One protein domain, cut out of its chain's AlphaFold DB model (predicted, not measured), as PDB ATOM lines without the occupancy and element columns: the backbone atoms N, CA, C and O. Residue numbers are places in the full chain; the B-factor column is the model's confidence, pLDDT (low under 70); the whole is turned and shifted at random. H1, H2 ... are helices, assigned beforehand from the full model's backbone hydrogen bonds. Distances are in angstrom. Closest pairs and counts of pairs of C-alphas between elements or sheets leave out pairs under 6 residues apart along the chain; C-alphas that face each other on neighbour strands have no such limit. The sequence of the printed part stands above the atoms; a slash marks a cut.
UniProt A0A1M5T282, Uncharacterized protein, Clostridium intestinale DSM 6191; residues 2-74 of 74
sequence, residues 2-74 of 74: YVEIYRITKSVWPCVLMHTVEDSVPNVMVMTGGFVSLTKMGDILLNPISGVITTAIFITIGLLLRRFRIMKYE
ATOM      1  N   TYR A   2     158.942 164.173 226.414       82.62
ATOM      2  CA  TYR A   2     158.236 164.564 227.647       82.62
ATOM      3  C   TYR A   2     158.864 164.046 228.956       82.62
ATOM      4  O   TYR A   2     159.126 164.824 229.868       82.62
ATOM      5  N   VAL A   3     159.207 162.756 229.029       85.38
ATOM      6  CA  VAL A   3     159.839 162.165 230.228       85.38
ATOM      7  C   VAL A   3     161.192 162.803 230.558       85.38
ATOM      8  O   VAL A   3     161.503 163.012 231.728       85.38
ATOM      9  N   GLU A   4     162.003 163.139 229.552       85.31
ATOM     10  CA  GLU A   4     163.304 163.778 229.793       85.31
ATOM     11  C   GLU A   4     163.125 165.232 230.254       85.31
ATOM     12  O   GLU A   4     163.806 165.652 231.185       85.31
ATOM     13  N   ILE A   5     162.148 165.963 229.704       85.62
ATOM     14  CA  ILE A   5     161.784 167.312 230.174       85.62
ATOM     15  C   ILE A   5     161.325 167.269 231.635       85.62
ATOM     16  O   ILE A   5     161.797 168.062 232.453       85.62
ATOM     17  N   TYR A   6     160.463 166.313 231.989       87.50
ATOM     18  CA  TYR A   6     160.035 166.106 233.372       87.50
ATOM     19  C   TYR A   6     161.220 165.795 234.291       87.50
ATOM     20  O   TYR A   6     161.341 166.364 235.371       87.50
ATOM     21  N   ARG A   7     162.145 164.926 233.872       84.50
ATOM     22  CA  ARG A   7     163.317 164.568 234.688       84.50
ATOM     23  C   ARG A   7     164.259 165.746 234.927       84.50
ATOM     24  O   ARG A   7     164.813 165.831 236.020       84.50
ATOM     25  N   ILE A   8     164.427 166.623 233.936       84.12
ATOM     26  CA  ILE A   8     165.279 167.818 234.022       84.12
ATOM     27  C   ILE A   8     164.633 168.899 234.896       84.12
ATOM     28  O   ILE A   8     165.311 169.502 235.721       84.12
ATOM     29  N   THR A   9     163.334 169.147 234.723       86.69
ATOM     30  CA  THR A   9     162.620 170.249 235.397       86.69
ATOM     31  C   THR A   9     161.971 169.844 236.722       86.69
ATOM     32  O   THR A   9     161.578 170.712 237.493       86.69
ATOM     33  N   LYS A  10     161.832 168.535 236.981       87.56
ATOM     34  CA  LYS A  10     161.096 167.938 238.113       87.56
ATOM     35  C   LYS A  10     159.655 168.448 238.250       87.56
ATOM     36  O   LYS A  10     159.057 168.340 239.315       87.56
ATOM     37  N   SER A  11     159.085 168.973 237.168       88.75
ATOM     38  CA  SER A  11     157.758 169.579 237.132       88.75
ATOM     39  C   SER A  11     156.950 169.012 235.974       88.75
ATOM     40  O   SER A  11     157.479 168.750 234.894       88.75
ATOM     41  N   VAL A  12     155.652 168.822 236.201       90.50
ATOM     42  CA  VAL A  12     154.705 168.336 235.185       90.50
ATOM     43  C   VAL A  12     154.230 169.482 234.281       90.50
ATOM     44  O   VAL A  12     153.854 169.250 233.135       90.50
ATOM     45  N   TRP A  13     154.327 170.731 234.747       91.81
ATOM     46  CA  TRP A  13     153.854 171.923 234.035       91.81
ATOM     47  C   TRP A  13     154.404 172.095 232.614       91.81
ATOM     48  O   TRP A  13     153.605 172.364 231.719       91.81
ATOM     49  N   PRO A  14     155.708 171.891 232.341       88.56
ATOM     50  CA  PRO A  14     156.221 171.968 230.977       88.56
ATOM     51  C   PRO A  14     155.582 170.937 230.038       88.56
ATOM     52  O   PRO A  14     155.376 171.227 228.865       88.56
ATOM     53  N   CYS A  15     155.237 169.749 230.551       89.56
ATOM     54  CA  CYS A  15     154.549 168.726 229.763       89.56
ATOM     55  C   CYS A  15     153.102 169.135 229.473       89.56
ATOM     56  O   CYS A  15     152.651 168.976 228.347       89.56
ATOM     57  N   VAL A  16     152.406 169.702 230.465       91.81
ATOM     58  CA  VAL A  16     151.030 170.201 230.301       91.81
ATOM     59  C   VAL A  16     150.986 171.316 229.266       91.81
ATOM     60  O   VAL A  16     150.218 171.222 228.319       91.81
ATOM     61  N   LEU A  17     151.850 172.327 229.393       92.69
ATOM     62  CA  LEU A  17     151.901 173.445 228.449       92.69
ATOM     63  C   LEU A  17     152.210 172.976 227.031       92.69
ATOM     64  O   LEU A  17     151.558 173.410 226.085       92.69
ATOM     65  N   MET A  18     153.180 172.077 226.880       89.38
ATOM     66  CA  MET A  18     153.525 171.547 225.569       89.38
ATOM     67  C   MET A  18     152.356 170.763 224.954       89.38
ATOM     68  O   MET A  18     152.047 170.982 223.786       89.38
ATOM     69  N   HIS A  19     151.671 169.933 225.741       89.94
ATOM     70  CA  HIS A  19     150.495 169.201 225.276       89.94
ATOM     71  C   HIS A  19     149.345 170.151 224.902       89.94
ATOM     72  O   HIS A  19     148.724 169.991 223.858       89.94
ATOM     73  N   THR A  20     149.111 171.207 225.687       92.19
ATOM     74  CA  THR A  20     148.101 172.226 225.363       92.19
ATOM     75  C   THR A  20     148.418 172.958 224.058       92.19
ATOM     76  O   THR A  20     147.508 173.228 223.276       92.19
ATOM     77  N   VAL A  21     149.690 173.275 223.799       90.88
ATOM     78  CA  VAL A  21     150.116 173.913 222.543       90.88
ATOM     79  C   VAL A  21     149.964 172.957 221.358       90.88
ATOM     80  O   VAL A  21     149.460 173.375 220.319       90.88
ATOM     81  N   GLU A  22     150.358 171.691 221.517       88.31
ATOM     82  CA  GLU A  22     150.175 170.630 220.517       88.31
ATOM     83  C   GLU A  22     148.696 170.478 220.122       88.31
ATOM     84  O   GLU A  22     148.363 170.457 218.936       88.31
ATOM     85  N   ASP A  23     147.790 170.471 221.097       84.75
ATOM     86  CA  ASP A  23     146.362 170.342 220.813       84.75
ATOM     87  C   ASP A  23     145.743 171.620 220.241       84.75
ATOM     88  O   ASP A  23     144.920 171.564 219.330       84.75
ATOM     89  N   SER A  24     146.141 172.793 220.726       86.75
ATOM     90  CA  SER A  24     145.502 174.050 220.310       86.75
ATOM     91  C   SER A  24     145.964 174.533 218.936       86.75
ATOM     92  O   SER A  24     145.243 175.291 218.290       86.75
ATOM     93  N   VAL A  25     147.169 174.143 218.498       84.44
ATOM     94  CA  VAL A  25     147.779 174.660 217.266       84.44
ATOM     95  C   VAL A  25     147.792 173.596 216.164       84.44
ATOM     96  O   VAL A  25     146.908 173.653 215.311       84.44
ATOM     97  N   PRO A  26     148.719 172.617 216.121       78.88
ATOM     98  CA  PRO A  26     148.782 171.686 214.999       78.88
ATOM     99  C   PRO A  26     147.557 170.767 214.909       78.88
ATOM    100  O   PRO A  26     147.079 170.530 213.800       78.88
ATOM    101  N   ASN A  27     147.005 170.303 216.037       81.25
ATOM    102  CA  ASN A  27     145.830 169.425 216.032       81.25
ATOM    103  C   ASN A  27     144.576 170.143 215.502       81.25
ATOM    104  O   ASN A  27     143.920 169.667 214.572       81.25
ATOM    105  N   VAL A  28     144.295 171.357 215.988       77.56
ATOM    106  CA  VAL A  28     143.216 172.190 215.432       77.56
ATOM    107  C   VAL A  28     143.478 172.560 213.971       77.56
ATOM    108  O   VAL A  28     142.552 172.536 213.167       77.56
ATOM    109  N   MET A  29     144.714 172.876 213.588       72.38
ATOM    110  CA  MET A  29     145.023 173.332 212.230       72.38
ATOM    111  C   MET A  29     144.879 172.229 211.171       72.38
ATOM    112  O   MET A  29     144.434 172.513 210.058       72.38
ATOM    113  N   VAL A  30     145.243 170.988 211.507       70.06
ATOM    114  CA  VAL A  30     145.338 169.880 210.541       70.06
ATOM    115  C   VAL A  30     144.198 168.876 210.669       70.06
ATOM    116  O   VAL A  30     143.657 168.459 209.649       70.06
ATOM    117  N   MET A  31     143.797 168.496 211.884       68.88
ATOM    118  CA  MET A  31     142.756 167.479 212.080       68.88
ATOM    119  C   MET A  31     141.356 168.077 212.228       68.88
ATOM    120  O   MET A  31     140.428 167.618 211.569       68.88
ATOM    121  N   THR A  32     141.184 169.080 213.091       64.44
ATOM    122  CA  THR A  32     139.834 169.505 213.518       64.44
ATOM    123  C   THR A  32     139.275 170.668 212.698       64.44
ATOM    124  O   THR A  32     138.081 170.722 212.425       64.44
ATOM    125  N   GLY A  33     140.122 171.616 212.302       61.12
ATOM    126  CA  GLY A  33     139.714 172.847 211.627       61.12
ATOM    127  C   GLY A  33     139.666 172.754 210.103       61.12
ATOM    128  O   GLY A  33     139.070 173.617 209.468       61.12
ATOM    129  N   GLY A  34     140.290 171.736 209.496       62.53
ATOM    130  CA  GLY A  34     140.293 171.543 208.038       62.53
ATOM    131  C   GLY A  34     140.922 172.693 207.235       62.53
ATOM    132  O   GLY A  34     140.741 172.762 206.022       62.53
ATOM    133  N   PHE A  35     141.655 173.602 207.891       59.88
ATOM    134  CA  PHE A  35     142.242 174.791 207.265       59.88
ATOM    135  C   PHE A  35     143.395 174.449 206.313       59.88
ATOM    136  O   PHE A  35     143.676 175.208 205.386       59.88
ATOM    137  N   VAL A  36     144.056 173.305 206.521       61.78
ATOM    138  CA  VAL A  36     145.139 172.802 205.668       61.78
ATOM    139  C   VAL A  36     144.757 171.426 205.125       61.78
ATOM    140  O   VAL A  36     144.811 170.426 205.832       61.78
ATOM    141  N   SER A  37     144.390 171.370 203.844       61.22
ATOM    142  CA  SER A  37     144.151 170.118 203.120       61.22
ATOM    143  C   SER A  37     145.472 169.582 202.560       61.22
ATOM    144  O   SER A  37     145.948 170.056 201.527       61.22
ATOM    145  N   LEU A  38     146.058 168.582 203.218       65.31
ATOM    146  CA  LEU A  38     147.245 167.877 202.726       65.31
ATOM    147  C   LEU A  38     146.838 166.734 201.781       65.31
ATOM    148  O   LEU A  38     145.954 165.934 202.078       65.31
ATOM    149  N   THR A  39     147.507 166.618 200.631       71.75
ATOM    150  CA  THR A  39     147.379 165.451 199.740       71.75
ATOM    151  C   THR A  39     147.855 164.187 200.471       71.75
ATOM    152  O   THR A  39     148.808 164.271 201.238       71.75
ATOM    153  N   LYS A  40     147.286 163.001 200.191       69.19
ATOM    154  CA  LYS A  40     147.615 161.717 200.867       69.19
ATOM    155  C   LYS A  40     149.109 161.474 201.150       69.19
ATOM    156  O   LYS A  40     149.451 160.998 202.223       69.19
ATOM    157  N   MET A  41     150.005 161.784 200.206       69.00
ATOM    158  CA  MET A  41     151.454 161.633 200.427       69.00
ATOM    159  C   MET A  41     152.069 162.765 201.262       69.00
ATOM    160  O   MET A  41     153.001 162.520 202.024       69.00
ATOM    161  N   GLY A  42     151.550 163.987 201.135       70.25
ATOM    162  CA  GLY A  42     151.953 165.132 201.953       70.25
ATOM    163  C   GLY A  42     151.531 164.975 203.411       70.25
ATOM    164  O   GLY A  42     152.281 165.366 204.294       70.25
ATOM    165  N   ASP A  43     150.397 164.327 203.671       73.81
ATOM    166  CA  ASP A  43     149.948 163.997 205.024       73.81
ATOM    167  C   ASP A  43     150.911 162.992 205.691       73.81
ATOM    168  O   ASP A  43     151.443 163.230 206.768       73.81
ATOM    169  N   ILE A  44     151.302 161.923 204.997       73.69
ATOM    170  CA  ILE A  44     152.244 160.933 205.558       73.69
ATOM    171  C   ILE A  44     153.629 161.542 205.859       73.69
ATOM    172  O   ILE A  44     154.275 161.190 206.848       73.69
ATOM    173  N   LEU A  45     154.117 162.445 205.006       74.94
ATOM    174  CA  LEU A  45     155.463 163.011 205.140       74.94
ATOM    175  C   LEU A  45     155.523 164.225 206.073       74.94
ATOM    176  O   LEU A  45     156.430 164.308 206.903       74.94
ATOM    177  N   LEU A  46     154.584 165.158 205.915       75.12
ATOM    178  CA  LEU A  46     154.637 166.508 206.482       75.12
ATOM    179  C   LEU A  46     153.569 166.772 207.541       75.12
ATOM    180  O   LEU A  46     153.507 167.894 208.039       75.12
ATOM    181  N   ASN A  47     152.744 165.786 207.907       76.19
ATOM    182  CA  ASN A  47     151.780 166.003 208.977       76.19
ATOM    183  C   ASN A  47     152.518 166.389 210.279       76.19
ATOM    184  O   ASN A  47     153.392 165.655 210.752       76.19
ATOM    185  N   PRO A  48     152.200 167.549 210.874       72.31
ATOM    186  CA  PRO A  48     152.884 168.062 212.058       72.31
ATOM    187  C   PRO A  48     152.578 167.273 213.343       72.31
ATOM    188  O   PRO A  48     153.161 167.574 214.378       72.31
ATOM    189  N   ILE A  49     151.692 166.276 213.289       75.94
ATOM    190  CA  ILE A  49     151.314 165.403 214.410       75.94
ATOM    191  C   ILE A  49     151.906 164.004 214.203       75.94
ATOM    192  O   ILE A  49     152.580 163.470 215.078       75.94
ATOM    193  N   SER A  50     151.678 163.416 213.025       77.25
ATOM    194  CA  SER A  50     151.984 162.003 212.733       77.25
ATOM    195  C   SER A  50     152.991 161.794 211.599       77.25
ATOM    196  O   SER A  50     153.362 160.659 211.298       77.25
ATOM    197  N   GLY A  51     153.450 162.871 210.966       83.50
ATOM    198  CA  GLY A  51     154.343 162.811 209.819       83.50
ATOM    199  C   GLY A  51     155.713 162.237 210.166       83.50
ATOM    200  O   GLY A  51     156.236 162.393 211.279       83.50
ATOM    201  N   VAL A  52     156.332 161.592 209.177       85.88
ATOM    202  CA  VAL A  52     157.660 160.973 209.319       85.88
ATOM    203  C   VAL A  52     158.716 162.004 209.728       85.88
ATOM    204  O   VAL A  52     159.530 161.739 210.614       85.88
ATOM    205  N   ILE A  53     158.684 163.198 209.127       86.75
ATOM    206  CA  ILE A  53     159.648 164.268 209.422       86.75
ATOM    207  C   ILE A  53     159.472 164.767 210.856       86.75
ATOM    208  O   ILE A  53     160.443 164.857 211.609       86.75
ATOM    209  N   THR A  54     158.232 165.028 211.259       86.00
ATOM    210  CA  THR A  54     157.891 165.484 212.609       86.00
ATOM    211  C   THR A  54     158.361 164.479 213.660       86.00
ATOM    212  O   THR A  54     159.017 164.840 214.640       86.00
ATOM    213  N   THR A  55     158.127 163.191 213.407       87.75
ATOM    214  CA  THR A  55     158.567 162.097 214.281       87.75
ATOM    215  C   THR A  55     160.093 162.043 214.398       87.75
ATOM    216  O   THR A  55     160.629 161.942 215.503       87.75
ATOM    217  N   ALA A  56     160.818 162.168 213.280       90.75
ATOM    218  CA  ALA A  56     162.280 162.189 213.276       90.75
ATOM    219  C   ALA A  56     162.851 163.373 214.082       90.75
ATOM    220  O   ALA A  56     163.815 163.206 214.839       90.75
ATOM    221  N   ILE A  57     162.227 164.551 213.983       89.56
ATOM    222  CA  ILE A  57     162.598 165.736 214.766       89.56
ATOM    223  C   ILE A  57     162.377 165.480 216.262       89.56
ATOM    224  O   ILE A  57     163.295 165.688 217.057       89.56
ATOM    225  N   PHE A  58     161.208 164.965 216.661       88.19
ATOM    226  CA  PHE A  58     160.917 164.666 218.069       88.19
ATOM    227  C   PHE A  58     161.877 163.639 218.674       88.19
ATOM    228  O   PHE A  58     162.295 163.785 219.829       88.19
ATOM    229  N   ILE A  59     162.260 162.616 217.907       90.62
ATOM    230  CA  ILE A  59     163.268 161.637 218.326       90.62
ATOM    231  C   ILE A  59     164.618 162.327 218.516       90.62
ATOM    232  O   ILE A  59     165.242 162.164 219.566       90.62
ATOM    233  N   THR A  60     165.043 163.140 217.547       92.38
ATOM    234  CA  THR A  60     166.321 163.862 217.600       92.38
ATOM    235  C   THR A  60     166.393 164.777 218.823       92.38
ATOM    236  O   THR A  60     167.346 164.696 219.598       92.38
ATOM    237  N   ILE A  61     165.354 165.580 219.072       91.12
ATOM    238  CA  ILE A  61     165.274 166.454 220.252       91.12
ATOM    239  C   ILE A  61     165.261 165.624 221.541       91.12
ATOM    240  O   ILE A  61     165.956 165.954 222.503       91.12
ATOM    241  N   GLY A  62     164.517 164.515 221.571       88.50
ATOM    242  CA  GLY A  62     164.498 163.598 222.710       88.50
ATOM    243  C   GLY A  62     165.877 163.021 223.043       88.50
ATOM    244  O   GLY A  62     166.244 162.953 224.218       88.50
ATOM    245  N   LEU A  63     166.657 162.646 222.027       91.31
ATOM    246  CA  LEU A  63     168.026 162.153 222.190       91.31
ATOM    247  C   LEU A  63     168.990 163.259 222.633       91.31
ATOM    248  O   LEU A  63     169.832 163.015 223.498       91.31
ATOM    249  N   LEU A  64     168.845 164.479 222.107       89.69
ATOM    250  CA  LEU A  64     169.633 165.636 222.543       89.69
ATOM    251  C   LEU A  64     169.375 165.970 224.014       89.69
ATOM    252  O   LEU A  64     170.327 166.105 224.778       89.69
ATOM    253  N   LEU A  65     168.110 166.024 224.440       87.94
ATOM    254  CA  LEU A  65     167.746 166.235 225.845       87.94
ATOM    255  C   LEU A  65     168.327 165.147 226.752       87.94
ATOM    256  O   LEU A  65     168.868 165.453 227.816       87.94
ATOM    257  N   ARG A  66     168.284 163.882 226.311       87.81
ATOM    258  CA  ARG A  66     168.919 162.773 227.029       87.81
ATOM    259  C   ARG A  66     170.426 162.987 227.171       87.81
ATOM    260  O   ARG A  66     170.960 162.776 228.257       87.81
ATOM    261  N   ARG A  67     171.108 163.409 226.102       88.50
ATOM    262  CA  ARG A  67     172.549 163.700 226.123       88.50
ATOM    263  C   ARG A  67     172.874 164.850 227.076       88.50
ATOM    264  O   ARG A  67     173.762 164.698 227.906       88.50
ATOM    265  N   PHE A  68     172.123 165.951 227.018       86.81
ATOM    266  CA  PHE A  68     172.270 167.087 227.937       86.81
ATOM    267  C   PHE A  68     172.105 166.684 229.398       86.81
ATOM    268  O   PHE A  68     172.869 167.131 230.249       86.81
ATOM    269  N   ARG A  69     171.128 165.824 229.694       85.00
ATOM    270  CA  ARG A  69     170.947 165.310 231.048       85.00
ATOM    271  C   ARG A  69     172.164 164.502 231.494       85.00
ATOM    272  O   ARG A  69     172.636 164.741 232.593       85.00
ATOM    273  N   ILE A  70     172.657 163.566 230.681       86.00
ATOM    274  CA  ILE A  70     173.793 162.703 231.057       86.00
ATOM    275  C   ILE A  70     175.047 163.541 231.339       86.00
ATOM    276  O   ILE A  70     175.614 163.394 232.412       86.00
ATOM    277  N   MET A  71     175.385 164.494 230.465       80.88
ATOM    278  CA  MET A  71     176.563 165.360 230.642       80.88
ATOM    279  C   MET A  71     176.483 166.286 231.866       80.88
ATOM    280  O   MET A  71     177.503 166.782 232.315       80.88
ATOM    281  N   LYS A  72     175.284 166.576 232.391       65.00
ATOM    282  CA  LYS A  72     175.112 167.416 233.590       65.00
ATOM    283  C   LYS A  72     175.323 166.642 234.903       65.00
ATOM    284  O   LYS A  72     175.419 167.264 235.955       65.00
ATOM    285  N   TYR A  73     175.312 165.309 234.852       57.34
ATOM    286  CA  TYR A  73     175.509 164.432 236.013       57.34
ATOM    287  C   TYR A  73     176.913 163.788 236.054       57.34
ATOM    288  O   TYR A  73     177.151 162.980 236.950       57.34
ATOM    289  N   GLU A  74     177.803 164.133 235.116       48.59
ATOM    290  CA  GLU A  74     179.258 163.885 235.172       48.59
ATOM    291  C   GLU A  74     179.971 165.105 235.772       48.59
ATOM    292  O   GLU A  74     180.898 164.894 236.585       48.59
TER     293      GLU A  74
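This is residues 2 to 74 of the 74 residues of an uncharacterized protein of Clostridium intestinale DSM 6191 (UniProt A0A1M5T282). This is a long, narrow, open frame: H2 and H4 are two rails running opposite ways, with short H1 between them at one end and H3 extending the H4 rail at the other. The printed part has 73 residues with four named helices, H1 to H4 in chain order: all helix, loose, radius of gyration of the C-alphas 15.1 A, spans 48 by 23 by 10 A.

Start at H1, residues 2 to 9, which forms a hairpin with H2, residues 13 to 32; their closest C-alphas, Tyr 2 and Cys 15, are 5.9 A apart. H4, residues 52 to 72, touches H1 with residues 62 to 69 alone, closest C-alphas Arg 66 and Glu 4, 6.3 A. H3, residues 40 to 46, touches H4 only at the corner, closest C-alphas Leu 45 and Val 52, 5.1 A. H2 and H4 are apart. Every O i to N i+4 pair is within hydrogen-bond range in H1, H3 and H4, and 12 of 16 in H2.

Find C-alpha 2 at (158.236, 164.564, 227.647), where H1 begins. H2 runs 25.0 A, with a kink of 33 degrees near residue 26. H4 runs 30.6 A to C-alpha 72 at (175.112, 167.416, 233.590).

The C-alphas of Gly 34 and Glu 74 are farthest apart, 48.1 A. The printed part has no cut and no long link; pLDDT is under 70 at residues 31 to 38, 40 to 41 and 72 to 74.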